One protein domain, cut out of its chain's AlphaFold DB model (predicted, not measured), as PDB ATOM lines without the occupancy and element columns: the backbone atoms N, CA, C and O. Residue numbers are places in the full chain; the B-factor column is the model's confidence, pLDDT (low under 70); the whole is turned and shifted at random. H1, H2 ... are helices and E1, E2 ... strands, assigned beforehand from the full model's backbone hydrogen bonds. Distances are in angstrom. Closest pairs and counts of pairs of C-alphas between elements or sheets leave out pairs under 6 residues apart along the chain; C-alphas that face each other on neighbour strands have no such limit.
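What this domain is: This is residues 5 to 99 of the 101 residues of an uncharacterized protein of Lysobacter sp. Root96 (UniProt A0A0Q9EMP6). A strongly twisted sheet of five strands makes a wall, and two helices, H2 and H3, cover one face of it, each running along the strands: H2 over E5 and E4, H3 toward the E2 edge. The short helix H1 sits beside E5, near the first residues of H2, and no named helix covers the other face. The printed part has 95 residues with three named helices and five named strands, along the chain E1 H1 H2 H3 E2 E3 E4 E5; the class is mixed, helices and strands. The sheet's order is E1 E5 E4 E3 E2, mixed, with E1 parallel to E5 and the other neighbours antiparallel. The whole is compact, with a radius of gyration of the C-alphas of 12.2 A, and elongated, spanning 37 by 23 by 22 A.

How they stand to each other: Strands E2, residues 58 to 61, E3, residues 68 to 72, E4, residues 80 to 87, and E5, residues 90 to 98, form a meander, each the antiparallel neighbour of the one before, and each successive pair is a hairpin. N 60 and O 70 are 2.8 A apart across E2 and E3, N 71 and O 82 2.8 A across E3 and E4, and N 92 and O 85 2.9 A across E4 and E5, within hydrogen-bond range. Edge strand E1, residues 5 to 7, is parallel to E5, with N 93 and O 6 2.8 A apart. H2, residues 20 to 36, is on the sheet at a height of 8.8 A, at 12 degrees to E5 on the local plane; its closest C-alphas to E5 are Cys 34 and Val 91, 7.4 A. H3, residues 44 to 54, has a height of 8.2 A and lies over E3 and, only just, over E4, with 3 C-alphas; the C-alphas of Val 45 and Val 86 are its closest to E4, 6.0 A. H2 and H3 are near each other, with 9 pairs of C-alphas within 10 A. H1, residues 11 to 14, and H2 only just touch, only at the corner, with 3 pairs of C-alphas within 8 A; the closest are Ile 14 and Pro 20, 5.5 A. In H2 and H3 every O i to N i+4 pair is within hydrogen-bond range; H1 is too short for such a pair.

Where its parts are: E1 begins at C-alpha 5 (138.497, -103.709, 68.918). H2 is 24.6 A long from first to last C-alpha, H3 15.2 A, E3 13.4 A, E4 23.7 A and E5 24.7 A. H1 is 5.0 A, E1 6.8 A and E2 10.9 A. H2 begins at C-alpha 20 (139.696, -92.689, 53.014), and E5 ends at C-alpha 98 (135.227, -83.863, 58.041).

The domain as a whole: The C-alphas farthest apart, Asp 18 and Asn 41, are 37.2 A apart. The printed part has no cut and no long link. Mean pLDDT of the printed part is 96.6, and no printed residue is under 70.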
ATOM      1  N   TYR A   5     138.793-104.734  69.913       98.31
ATOM      2  CA  TYR A   5     138.497-103.709  68.918       98.31
ATOM      3  C   TYR A   5     137.104-103.902  68.313       98.31
ATOM      4  O   TYR A   5     136.752-104.992  67.864       98.31
ATOM      5  N   VAL A   6     136.326-102.820  68.249       98.31
ATOM      6  CA  VAL A   6     134.985-102.792  67.649       98.31
ATOM      7  C   VAL A   6     134.913-101.690  66.588       98.31
ATOM      8  O   VAL A   6     135.106-100.508  66.881       98.31
ATOM      9  N   LYS A   7     134.598-102.051  65.337       97.38
ATOM     10  CA  LYS A   7     134.400-101.097  64.228       97.38
ATOM     11  C   LYS A   7     132.909-100.776  64.046       97.38
ATOM     12  O   LYS A   7     132.240-101.401  63.229       97.38
ATOM     13  N   ASP A   8     132.412 -99.759  64.749       97.44
ATOM     14  CA  ASP A   8     131.028 -99.255  64.600       97.44
ATOM     15  C   ASP A   8     130.888 -98.184  63.503       97.44
ATOM     16  O   ASP A   8     129.793 -97.838  63.044       97.44
ATOM     17  N   VAL A   9     132.009 -97.627  63.055       96.06
ATOM     18  CA  VAL A   9     132.047 -96.684  61.948       96.06
ATOM     19  C   VAL A   9     131.811 -97.413  60.624       96.06
ATOM     20  O   VAL A   9     132.544 -98.312  60.226       96.06
ATOM     21  N   THR A  10     130.782 -96.985  59.897       96.62
ATOM     22  CA  THR A  10     130.435 -97.564  58.594       96.62
ATOM     23  C   THR A  10     131.424 -97.146  57.504       96.62
ATOM     24  O   THR A  10     131.768 -95.960  57.429       96.62
ATOM     25  N   ASP A  11     131.712 -98.030  56.551       95.44
ATOM     26  CA  ASP A  11     132.547 -97.724  55.374       95.44
ATOM     27  C   ASP A  11     132.020 -96.519  54.569       95.44
ATOM     28  O   ASP A  11     132.786 -95.721  54.037       95.44
ATOM     29  N   LYS A  12     130.694 -96.303  54.556       96.69
ATOM     30  CA  LYS A  12     130.052 -95.127  53.935       96.69
ATOM     31  C   LYS A  12     130.472 -93.790  54.559       96.69
ATOM     32  O   LYS A  12     130.391 -92.758  53.894       96.69
ATOM     33  N   LYS A  13     130.823 -93.761  55.845       97.06
ATOM     34  CA  LYS A  13     131.335 -92.545  56.498       97.06
ATOM     35  C   LYS A  13     132.801 -92.330  56.137       97.06
ATOM     36  O   LYS A  13     133.178 -91.204  55.838       97.06
ATOM     37  N   ILE A  14     133.581 -93.408  56.101       97.50
ATOM     38  CA  ILE A  14     135.005 -93.375  55.756       97.50
ATOM     39  C   ILE A  14     135.200 -92.934  54.299       97.50
ATOM     40  O   ILE A  14     136.026 -92.071  54.026       97.50
ATOM     41  N   SER A  15     134.371 -93.419  53.371       97.56
ATOM     42  CA  SER A  15     134.450 -93.056  51.948       97.56
ATOM     43  C   SER A  15     134.118 -91.593  51.630       97.56
ATOM     44  O   SER A  15     134.333 -91.155  50.503       97.56
ATOM     45  N   LYS A  16     133.590 -90.830  52.598       97.06
ATOM     46  CA  LYS A  16     133.307 -89.389  52.463       97.06
ATOM     47  C   LYS A  16     134.458 -88.489  52.918       97.06
ATOM     48  O   LYS A  16     134.333 -87.268  52.804       97.06
ATOM     49  N   LEU A  17     135.506 -89.071  53.493       97.12
ATOM     50  CA  LEU A  17     136.724 -88.360  53.859       97.12
ATOM     51  C   LEU A  17     137.513 -87.985  52.604       97.12
ATOM     52  O   LEU A  17     137.343 -88.602  51.551       97.12
ATOM     53  N   ASP A  18     138.387 -86.991  52.723       97.19
ATOM     54  CA  ASP A  18     139.236 -86.579  51.607       97.19
ATOM     55  C   ASP A  18     140.353 -87.606  51.358       97.19
ATOM     56  O   ASP A  18     140.761 -87.816  50.215       97.19
ATOM     57  N   ASN A  19     140.795 -88.315  52.404       97.12
ATOM     58  CA  ASN A  19     141.701 -89.455  52.292       97.12
ATOM     59  C   ASN A  19     141.176 -90.705  53.038       97.12
ATOM     60  O   ASN A  19     141.647 -91.035  54.134       97.12
ATOM     61  N   PRO A  20     140.239 -91.461  52.430       97.44
ATOM     62  CA  PRO A  20     139.696 -92.689  53.014       97.44
ATOM     63  C   PRO A  20     140.755 -93.775  53.252       97.44
ATOM     64  O   PRO A  20     140.634 -94.558  54.189       97.44
ATOM     65  N   VAL A  21     141.811 -93.811  52.428       97.75
ATOM     66  CA  VAL A  21     142.893 -94.803  52.538       97.75
ATOM     67  C   VAL A  21     143.685 -94.597  53.828       97.75
ATOM     68  O   VAL A  21     143.925 -95.557  54.557       97.75
ATOM     69  N   ALA A  22     144.049 -93.352  54.150       97.38
ATOM     70  CA  ALA A  22     144.727 -93.042  55.409       97.38
ATOM     71  C   ALA A  22     143.843 -93.341  56.629       97.38
ATOM     72  O   ALA A  22     144.339 -93.802  57.659       97.38
ATOM     73  N   ALA A  23     142.532 -93.119  56.512       97.88
ATOM     74  CA  ALA A  23     141.585 -93.444  57.569       97.88
ATOM     75  C   ALA A  23     141.500 -94.957  57.834       97.88
ATOM     76  O   ALA A  23     141.657 -95.366  58.982       97.88
ATOM     77  N   GLU A  24     141.334 -95.790  56.801       98.12
ATOM     78  CA  GLU A  24     141.334 -97.256  56.962       98.12
ATOM     79  C   GLU A  24     142.674 -97.771  57.501       98.12
ATOM     80  O   GLU A  24     142.690 -98.563  58.438       98.12
ATOM     81  N   ALA A  25     143.802 -97.264  56.992       97.94
ATOM     82  CA  ALA A  25     145.124 -97.642  57.495       97.94
ATOM     83  C   ALA A  25     145.293 -97.302  58.989       97.94
ATOM     84  O   ALA A  25     145.870 -98.077  59.753       97.94
ATOM     85  N   THR A  26     144.740 -96.167  59.430       98.38
ATOM     86  CA  THR A  26     144.742 -95.774  60.845       98.38
ATOM     87  C   THR A  26     143.884 -96.722  61.685       98.38
ATOM     88  O   THR A  26     144.332 -97.168  62.739       98.38
ATOM     89  N   LEU A  27     142.679 -97.079  61.221       98.31
ATOM     90  CA  LEU A  27     141.800 -98.026  61.920       98.31
ATOM     91  C   LEU A  27     142.413 -99.429  62.013       98.31
ATOM     92  O   LEU A  27     142.356-100.043  63.072       98.31
ATOM     93  N   GLN A  28     143.054 -99.910  60.946       98.25
ATOM     94  CA  GLN A  28     143.762-101.193  60.947       98.25
ATOM     95  C   GLN A  28     144.954-101.194  61.917       98.25
ATOM     96  O   GLN A  28     145.225-102.190  62.589       98.25
ATOM     97  N   THR A  29     145.655-100.063  62.021       98.31
ATOM     98  CA  THR A  29     146.730 -99.903  63.007       98.31
ATOM     99  C   THR A  29     146.173 -99.967  64.431       98.31
ATOM    100  O   THR A  29     146.742-100.642  65.279       98.31
ATOM    101  N   ILE A  30     145.035 -99.318  64.699       98.44
ATOM    102  CA  ILE A  30     144.372 -99.353  66.016       98.44
ATOM    103  C   ILE A  30     143.910-100.764  66.377       98.44
ATOM    104  O   ILE A  30     144.115-101.181  67.514       98.44
ATOM    105  N   ASP A  31     143.333-101.496  65.425       98.44
ATOM    106  CA  ASP A  31     142.955-102.902  65.598       98.44
ATOM    107  C   ASP A  31     144.169-103.746  66.021       98.44
ATOM    108  O   ASP A  31     144.158-104.396  67.066       98.44
ATOM    109  N   THR A  32     145.286-103.608  65.299       98.31
ATOM    110  CA  THR A  32     146.547-104.289  65.641       98.31
ATOM    111  C   THR A  32     147.011-103.937  67.058       98.31
ATOM    112  O   THR A  32     147.277-104.828  67.864       98.31
ATOM    113  N   LEU A  33     147.014-102.651  67.417       98.25
ATOM    114  CA  LEU A  33     147.410-102.189  68.750       98.25
ATOM    115  C   LEU A  33     146.501-102.719  69.865       98.25
ATOM    116  O   LEU A  33     146.983-102.945  70.977       98.25
ATOM    117  N   CYS A  34     145.214-102.951  69.588       98.31
ATOM    118  CA  CYS A  34     144.315-103.574  70.557       98.31
ATOM    119  C   CYS A  34     144.783-104.991  70.901       98.31
ATOM    120  O   CYS A  34     144.779-105.355  72.073       98.31
ATOM    121  N   THR A  35     145.273-105.748  69.913       97.50
ATOM    122  CA  THR A  35     145.801-107.111  70.116       97.50
ATOM    123  C   THR A  35     147.157-107.161  70.827       97.50
ATOM    124  O   THR A  35     147.537-108.207  71.344       97.50
ATOM    125  N   GLU A  36     147.879-106.042  70.886       97.00
ATOM    126  CA  GLU A  36     149.221-105.950  71.478       97.00
ATOM    127  C   GLU A  36     149.225-105.303  72.870       97.00
ATOM    128  O   GLU A  36     150.240-105.317  73.568       97.00
ATOM    129  N   THR A  37     148.096-104.728  73.289       96.69
ATOM    130  CA  THR A  37     148.022-103.892  74.490       96.69
ATOM    131  C   THR A  37     147.102-104.506  75.533       96.69
ATOM    132  O   THR A  37     145.942-104.802  75.257       96.69
ATOM    133  N   GLU A  38     147.583-104.609  76.771       97.19
ATOM    134  CA  GLU A  38     146.738-104.932  77.922       97.19
ATOM    135  C   GLU A  38     146.164-103.661  78.580       97.19
ATOM    136  O   GLU A  38     146.901-102.684  78.776       97.19
ATOM    137  N   PRO A  39     144.867-103.636  78.938       96.19
ATOM    138  CA  PRO A  39     144.260-102.492  79.609       96.19
ATOM    139  C   PRO A  39     144.853-102.242  80.995       96.19
ATOM    140  O   PRO A  39     145.022-103.164  81.793       96.19
ATOM    141  N   VAL A  40     145.118-100.973  81.315       94.44
ATOM    142  CA  VAL A  40     145.473-100.581  82.684       94.44
ATOM    143  C   VAL A  40     144.231-100.472  83.568       94.44
ATOM    144  O   VAL A  40     143.168-100.016  83.137       94.44
ATOM    145  N   ASN A  41     144.396-100.812  84.849       87.69
ATOM    146  CA  ASN A  41     143.436-100.464  85.892       87.69
ATOM    147  C   ASN A  41     143.572 -98.964  86.190       87.69
ATOM    148  O   ASN A  41     144.404 -98.560  87.002       87.69
ATOM    149  N   GLY A  42     142.816 -98.128  85.477       90.62
ATOM    150  CA  GLY A  42     142.876 -96.675  85.613       90.62
ATOM    151  C   GLY A  42     142.529 -95.951  84.318       90.62
ATOM    152  O   GLY A  42     141.583 -96.310  83.622       90.62
ATOM    153  N   ASP A  43     143.292 -94.907  84.005       94.31
ATOM    154  CA  ASP A  43     143.020 -94.033  82.865       94.31
ATOM    155  C   ASP A  43     143.470 -94.655  81.533       94.31
ATOM    156  O   ASP A  43     144.567 -94.413  81.017       94.31
ATOM    157  N   GLN A  44     142.582 -95.471  80.971       96.81
ATOM    158  CA  GLN A  44     142.768 -96.105  79.670       96.81
ATOM    159  C   GLN A  44     142.833 -95.084  78.526       96.81
ATOM    160  O   GLN A  44     143.506 -95.319  77.524       96.81
ATOM    161  N   VAL A  45     142.201 -93.915  78.666       97.69
ATOM    162  CA  VAL A  45     142.244 -92.877  77.630       97.69
ATOM    163  C   VAL A  45     143.650 -92.294  77.513       97.69
ATOM    164  O   VAL A  45     144.174 -92.165  76.407       97.69
ATOM    165  N   ASN A  46     144.290 -91.984  78.642       97.56
ATOM    166  CA  ASN A  46     145.676 -91.524  78.647       97.56
ATOM    167  C   ASN A  46     146.655 -92.615  78.192       97.56
ATOM    168  O   ASN A  46     147.606 -92.297  77.474       97.56
ATOM    169  N   GLN A  47     146.403 -93.889  78.527       97.88
ATOM    170  CA  GLN A  47     147.154 -95.015  77.961       97.88
ATOM    171  C   GLN A  47     147.090 -94.990  76.424       97.88
ATOM    172  O   GLN A  47     148.126 -95.007  75.759       97.88
ATOM    173  N   TRP A  48     145.889 -94.872  75.854       98.25
ATOM    174  CA  TRP A  48     145.701 -94.867  74.404       98.25
ATOM    175  C   TRP A  48     146.271 -93.627  73.716       98.25
ATOM    176  O   TRP A  48     146.887 -93.753  72.661       98.25
ATOM    177  N   LEU A  49     146.165 -92.436  74.311       98.38
ATOM    178  CA  LEU A  49     146.820 -91.238  73.771       98.38
ATOM    179  C   LEU A  49     148.347 -91.406  73.684       98.38
ATOM    180  O   LEU A  49     148.958 -90.954  72.712       98.38
ATOM    181  N   LEU A  50     148.965 -92.070  74.667       98.12
ATOM    182  CA  LEU A  50     150.396 -92.371  74.639       98.12
ATOM    183  C   LEU A  50     150.740 -93.393  73.546       98.12
ATOM    184  O   LEU A  50     151.672 -93.150  72.780       98.12
ATOM    185  N   ILE A  51     149.979 -94.485  73.446       98.25
ATOM    186  CA  ILE A  51     150.184 -95.541  72.441       98.25
ATOM    187  C   ILE A  51     150.061 -94.976  71.022       98.25
ATOM    188  O   ILE A  51     150.940 -95.194  70.188       98.25
ATOM    189  N   LEU A  52     149.010 -94.196  70.750       98.12
ATOM    190  CA  LEU A  52     148.801 -93.566  69.444       98.12
ATOM    191  C   LEU A  52     149.978 -92.653  69.084       98.12
ATOM    192  O   LEU A  52     150.525 -92.749  67.986       98.12
ATOM    193  N   LYS A  53     150.443 -91.839  70.039       98.06
ATOM    194  CA  LYS A  53     151.611 -90.971  69.853       98.06
ATOM    195  C   LYS A  53     152.889 -91.764  69.562       98.06
ATOM    196  O   LYS A  53     153.660 -91.355  68.697       98.06
ATOM    197  N   GLN A  54     153.128 -92.869  70.270       97.81
ATOM    198  CA  GLN A  54     154.294 -93.739  70.053       97.81
ATOM    199  C   GLN A  54     154.293 -94.380  68.658       97.81
ATOM    200  O   GLN A  54     155.361 -94.601  68.097       97.81
ATOM    201  N   ASN A  55     153.110 -94.585  68.076       97.00
ATOM    202  CA  ASN A  55     152.919 -95.114  66.724       97.00
ATOM    203  C   ASN A  55     152.766 -94.019  65.652       97.00
ATOM    204  O   ASN A  55     152.369 -94.297  64.524       97.00
ATOM    205  N   GLY A  56     153.063 -92.757  65.984       96.12
ATOM    206  CA  GLY A  56     153.001 -91.642  65.034       96.12
ATOM    207  C   GLY A  56     151.585 -91.208  64.638       96.12
ATOM    208  O   GLY A  56     151.436 -90.371  63.746       96.12
ATOM    209  N   ILE A  57     150.547 -91.718  65.304       97.62
ATOM    210  CA  ILE A  57     149.157 -91.323  65.070       97.62
ATOM    211  C   ILE A  57     148.870 -90.050  65.862       97.62
ATOM    212  O   ILE A  57     148.970 -89.997  67.091       97.62
ATOM    213  N   VAL A  58     148.489 -88.995  65.143       97.81
ATOM    214  CA  VAL A  58     148.106 -87.726  65.760       97.81
ATOM    215  C   VAL A  58     146.692 -87.857  66.316       97.81
ATOM    216  O   VAL A  58     145.743 -88.107  65.574       97.81
ATOM    217  N   ALA A  59     146.551 -87.655  67.622       98.00
ATOM    218  CA  ALA A  59     145.281 -87.759  68.325       98.00
ATOM    219  C   ALA A  59     145.210 -86.780  69.505       98.00
ATOM    220  O   ALA A  59     146.233 -86.288  69.989       98.00
ATOM    221  N   GLN A  60     143.998 -86.501  69.974       97.44
ATOM    222  CA  GLN A  60     143.754 -85.720  71.182       97.44
ATOM    223  C   GLN A  60     142.517 -86.215  71.930       97.44
ATOM    224  O   GLN A  60     141.645 -86.870  71.361       97.44
ATOM    225  N   LYS A  61     142.410 -85.856  73.213       97.38
ATOM    226  CA  LYS A  61     141.189 -86.097  73.981       97.38
ATOM    227  C   LYS A  61     140.015 -85.383  73.317       97.38
ATOM    228  O   LYS A  61     140.079 -84.179  73.072       97.38
ATOM    229  N   TRP A  62     138.923 -86.103  73.082       93.75
ATOM    230  CA  TRP A  62     137.695 -85.474  72.621       93.75
ATOM    231  C   TRP A  62     137.040 -84.735  73.793       93.75
ATOM    232  O   TRP A  62     136.540 -85.364  74.723       93.75
ATOM    233  N   ALA A  63     137.062 -83.400  73.746       88.62
ATOM    234  CA  ALA A  63     136.698 -82.522  74.861       88.62
ATOM    235  C   ALA A  63     135.316 -82.792  75.480       88.62
ATOM    236  O   ALA A  63     135.145 -82.661  76.687       88.62
ATOM    237  N   THR A  64     134.329 -83.180  74.672       89.50
ATOM    238  CA  THR A  64     132.947 -83.405  75.121       89.50
ATOM    239  C   THR A  64     132.666 -84.845  75.554       89.50
ATOM    240  O   THR A  64     131.525 -85.168  75.875       89.50
ATOM    241  N   SER A  65     133.671 -85.725  75.560       92.75
ATOM    242  CA  SER A  65     133.508 -87.140  75.895       92.75
ATOM    243  C   SER A  65     134.448 -87.550  77.024       92.75
ATOM    244  O   SER A  65     135.638 -87.249  76.977       92.75
ATOM    245  N   ALA A  66     133.944 -88.306  78.004       92.62
ATOM    246  CA  ALA A  66     134.767 -88.879  79.073       92.62
ATOM    247  C   ALA A  66     135.787 -89.889  78.521       92.62
ATOM    248  O   ALA A  66     136.966 -89.830  78.855       92.62
ATOM    249  N   ASN A  67     135.380 -90.693  77.535       97.06
ATOM    250  CA  ASN A  67     136.164 -91.816  77.005       97.06
ATOM    251  C   ASN A  67     136.617 -91.622  75.549       97.06
ATOM    252  O   ASN A  67     137.282 -92.479  74.979       97.06
ATOM    253  N   GLY A  68     136.246 -90.500  74.931       97.81
ATOM    254  CA  GLY A  68     136.498 -90.238  73.517       97.81
ATOM    255  C   GLY A  68     137.906 -89.730  73.217       97.81
ATOM    256  O   GLY A  68     138.457 -88.903  73.956       97.81
ATOM    257  N   ILE A  69     138.442 -90.172  72.086       98.50
ATOM    258  CA  ILE A  69     139.666 -89.675  71.461       98.50
ATOM    259  C   ILE A  69     139.321 -89.293  70.020       98.50
ATOM    260  O   ILE A  69     138.669 -90.045  69.294       98.50
ATOM    261  N   GLU A  70     139.756 -88.106  69.620       97.75
ATOM    262  CA  GLU A  70     139.698 -87.629  68.244       97.75
ATOM    263  C   GLU A  70     141.052 -87.873  67.572       97.75
ATOM    264  O   GLU A  70     142.102 -87.535  68.122       97.75
ATOM    265  N   ILE A  71     141.024 -88.460  66.380       98.19
ATOM    266  CA  ILE A  71     142.195 -88.897  65.623       98.19
ATOM    267  C   ILE A  71     142.234 -88.176  64.280       98.19
ATOM    268  O   ILE A  71     141.210 -87.962  63.631       98.19
ATOM    269  N   TYR A  72     143.449 -87.840  63.857       97.62
ATOM    270  CA  TYR A  72     143.753 -87.114  62.636       97.62
ATOM    271  C   TYR A  72     144.482 -88.055  61.666       97.62
ATOM    272  O   TYR A  72     145.716 -88.051  61.637       97.62
ATOM    273  N   PRO A  73     143.757 -88.872  60.877       97.00
ATOM    274  CA  PRO A  73     144.362 -89.932  60.062       97.00
ATOM    275  C   PRO A  73     145.358 -89.401  59.021       97.00
ATOM    276  O   PRO A  73     146.337 -90.064  58.703       97.00
ATOM    277  N   SER A  74     145.148 -88.175  58.536       94.75
ATOM    278  CA  SER A  74     146.036 -87.492  57.582       94.75
ATOM    279  C   SER A  74     146.835 -86.342  58.224       94.75
ATOM    280  O   SER A  74     147.346 -85.462  57.532       94.75
ATOM    281  N   GLY A  75     146.936 -86.318  59.558       92.94
ATOM    282  CA  GLY A  75     147.653 -85.298  60.326       92.94
ATOM    283  C   GLY A  75     146.825 -84.056  60.689       92.94
ATOM    284  O   GLY A  75     145.733 -83.820  60.180       92.94
ATOM    285  N   LYS A  76     147.366 -83.228  61.596       90.12
ATOM    286  CA  LYS A  76     146.623 -82.158  62.303       90.12
ATOM    287  C   LYS A  76     146.021 -81.061  61.410       90.12
ATOM    288  O   LYS A  76     145.125 -80.352  61.850       90.12
ATOM    289  N   ARG A  77     146.550 -80.883  60.195       91.44
ATOM    290  CA  ARG A  77     146.091 -79.866  59.229       91.44
ATOM    291  C   ARG A  77     145.030 -80.380  58.255       91.44
ATOM    292  O   ARG A  77     144.494 -79.583  57.498       91.44
ATOM    293  N   SER A  78     144.781 -81.689  58.226       93.38
ATOM    294  CA  SER A  78     143.686 -82.263  57.446       93.38
ATOM    295  C   SER A  78     142.351 -81.927  58.108       93.38
ATOM    296  O   SER A  78     142.307 -81.724  59.321       93.38
ATOM    297  N   GLU A  79     141.264 -81.910  57.342       95.75
ATOM    298  CA  GLU A  79     139.895 -81.841  57.869       95.75
ATOM    299  C   GLU A  79     139.369 -83.213  58.306       95.75
ATOM    300  O   GLU A  79     138.425 -83.285  59.092       95.75
ATOM    301  N   ASP A  80     139.988 -84.306  57.852       97.38
ATOM    302  CA  ASP A  80     139.542 -85.661  58.159       97.38
ATOM    303  C   ASP A  80     139.705 -85.962  59.652       97.38
ATOM    304  O   ASP A  80     140.747 -85.693  60.265       97.38
ATOM    305  N   ARG A  81     138.665 -86.547  60.245       97.25
ATOM    306  CA  ARG A  81     138.630 -86.975  61.641       97.25
ATOM    307  C   ARG A  81     138.106 -88.395  61.752       97.25
ATOM    308  O   ARG A  81     137.145 -88.780  61.082       97.25
ATOM    309  N   LEU A  82     138.707 -89.136  62.672       97.88
ATOM    310  CA  LEU A  82     138.171 -90.374  63.218       97.88
ATOM    311  C   LEU A  82     137.885 -90.175  64.705       97.88
ATOM    312  O   LEU A  82     138.592 -89.441  65.394       97.88
ATOM    313  N   GLY A  83     136.848 -90.834  65.203       97.94
ATOM    314  CA  GLY A  83     136.497 -90.830  66.616       97.94
ATOM    315  C   GLY A  83     136.538 -92.245  67.157       97.94
ATOM    316  O   GLY A  83     135.884 -93.123  66.591       97.94
ATOM    317  N   ILE A  84     137.256 -92.441  68.260       98.56
ATOM    318  CA  ILE A  84     137.218 -93.686  69.029       98.56
ATOM    319  C   ILE A  84     136.759 -93.418  70.464       98.56
ATOM    320  O   ILE A  84     136.928 -92.312  70.981       98.56
ATOM    321  N   THR A  85     136.218 -94.435  71.121       98.25
ATOM    322  CA  THR A  85     136.032 -94.475  72.577       98.25
ATOM    323  C   THR A  85     136.833 -95.612  73.175       98.25
ATOM    324  O   THR A  85     136.943 -96.663  72.556       98.25
ATOM    325  N   VAL A  86     137.355 -95.405  74.382       97.75
ATOM    326  CA  VAL A  86     138.117 -96.409  75.129       97.75
ATOM    327  C   VAL A  86     137.475 -96.597  76.500       97.75
ATOM    328  O   VAL A  86     137.420 -95.645  77.279       97.75
ATOM    329  N   CYS A  87     136.963 -97.789  76.793       95.19
ATOM    330  CA  CYS A  87     136.322 -98.094  78.073       95.19
ATOM    331  C   CYS A  87     136.414 -99.586  78.374       95.19
ATOM    332  O   CYS A  87     136.172-100.391  77.482       95.19
ATOM    333  N   ASP A  88     136.721 -99.937  79.623       94.19
ATOM    334  CA  ASP A  88     136.661-101.308  80.148       94.19
ATOM    335  C   ASP A  88     137.372-102.366  79.288       94.19
ATOM    336  O   ASP A  88     136.941-103.510  79.198       94.19
ATOM    337  N   GLY A  89     138.500-101.993  78.673       96.19
ATOM    338  CA  GLY A  89     139.251-102.907  77.814       96.19
ATOM    339  C   GLY A  89     138.704-103.038  76.391       96.19
ATOM    340  O   GLY A  89     139.179-103.886  75.644       96.19
ATOM    341  N   THR A  90     137.785-102.172  75.970       98.06
ATOM    342  CA  THR A  90     137.284-102.104  74.592       98.06
ATOM    343  C   THR A  90     137.633-100.761  73.955       98.06
ATOM    344  O   THR A  90     137.470 -99.697  74.561       98.06
ATOM    345  N   VAL A  91     138.081-100.806  72.701       98.56
ATOM    346  CA  VAL A  91     138.227 -99.645  71.822       98.56
ATOM    347  C   VAL A  91     137.210 -99.725  70.700       98.56
ATOM    348  O   VAL A  91     137.229-100.650  69.893       98.56
ATOM    349  N   THR A  92     136.350 -98.717  70.604       98.62
ATOM    350  CA  THR A  92     135.304 -98.659  69.580       98.62
ATOM    351  C   THR A  92     135.554 -97.496  68.637       98.62
ATOM    352  O   THR A  92     135.585 -96.347  69.075       98.62
ATOM    353  N   ALA A  93     135.685 -97.760  67.340       98.25
ATOM    354  CA  ALA A  93     135.677 -96.723  66.315       98.25
ATOM    355  C   ALA A  93     134.237 -96.295  66.025       98.25
ATOM    356  O   ALA A  93     133.497 -97.004  65.352       98.25
ATOM    357  N   ILE A  94     133.837 -95.131  66.536       97.56
ATOM    358  CA  ILE A  94     132.435 -94.687  66.577       97.56
ATOM    359  C   ILE A  94     132.051 -93.756  65.423       97.56
ATOM    360  O   ILE A  94     130.868 -93.604  65.099       97.56
ATOM    361  N   ASN A  95     133.018 -93.068  64.808       96.56
ATOM    362  CA  ASN A  95     132.699 -92.078  63.784       96.56
ATOM    363  C   ASN A  95     133.864 -91.762  62.839       96.56
ATOM    364  O   ASN A  95     135.030 -91.879  63.201       96.56
ATOM    365  N   ALA A  96     133.505 -91.278  61.651       97.62
ATOM    366  CA  ALA A  96     134.395 -90.647  60.685       97.62
ATOM    367  C   ALA A  96     133.674 -89.422  60.112       97.62
ATOM    368  O   ALA A  96     132.499 -89.521  59.736       97.62
ATOM    369  N   TRP A  97     134.333 -88.266  60.095       96.75
ATOM    370  CA  TRP A  97     133.750 -87.019  59.595       96.75
ATOM    371  C   TRP A  97     134.824 -86.047  59.108       96.75
ATOM    372  O   TRP A  97     136.001 -86.203  59.418       96.75
ATOM    373  N   LYS A  98     134.394 -85.020  58.372       95.56
ATOM    374  CA  LYS A  98     135.227 -83.863  58.041       95.56
ATOM    375  C   LYS A  98     134.887 -82.721  58.984       95.56
ATOM    376  O   LYS A  98     133.718 -82.354  59.108       95.56
ATOM    377  N   SER A  99     135.884 -82.204  59.688       90.50
ATOM    378  CA  SER A  99     135.739 -81.019  60.523       90.50
ATOM    379  C   SER A  99     136.006 -79.790  59.669       90.50
ATOM    380  O   SER A  99     137.128 -79.616  59.205       90.50
TER     381      SER A  99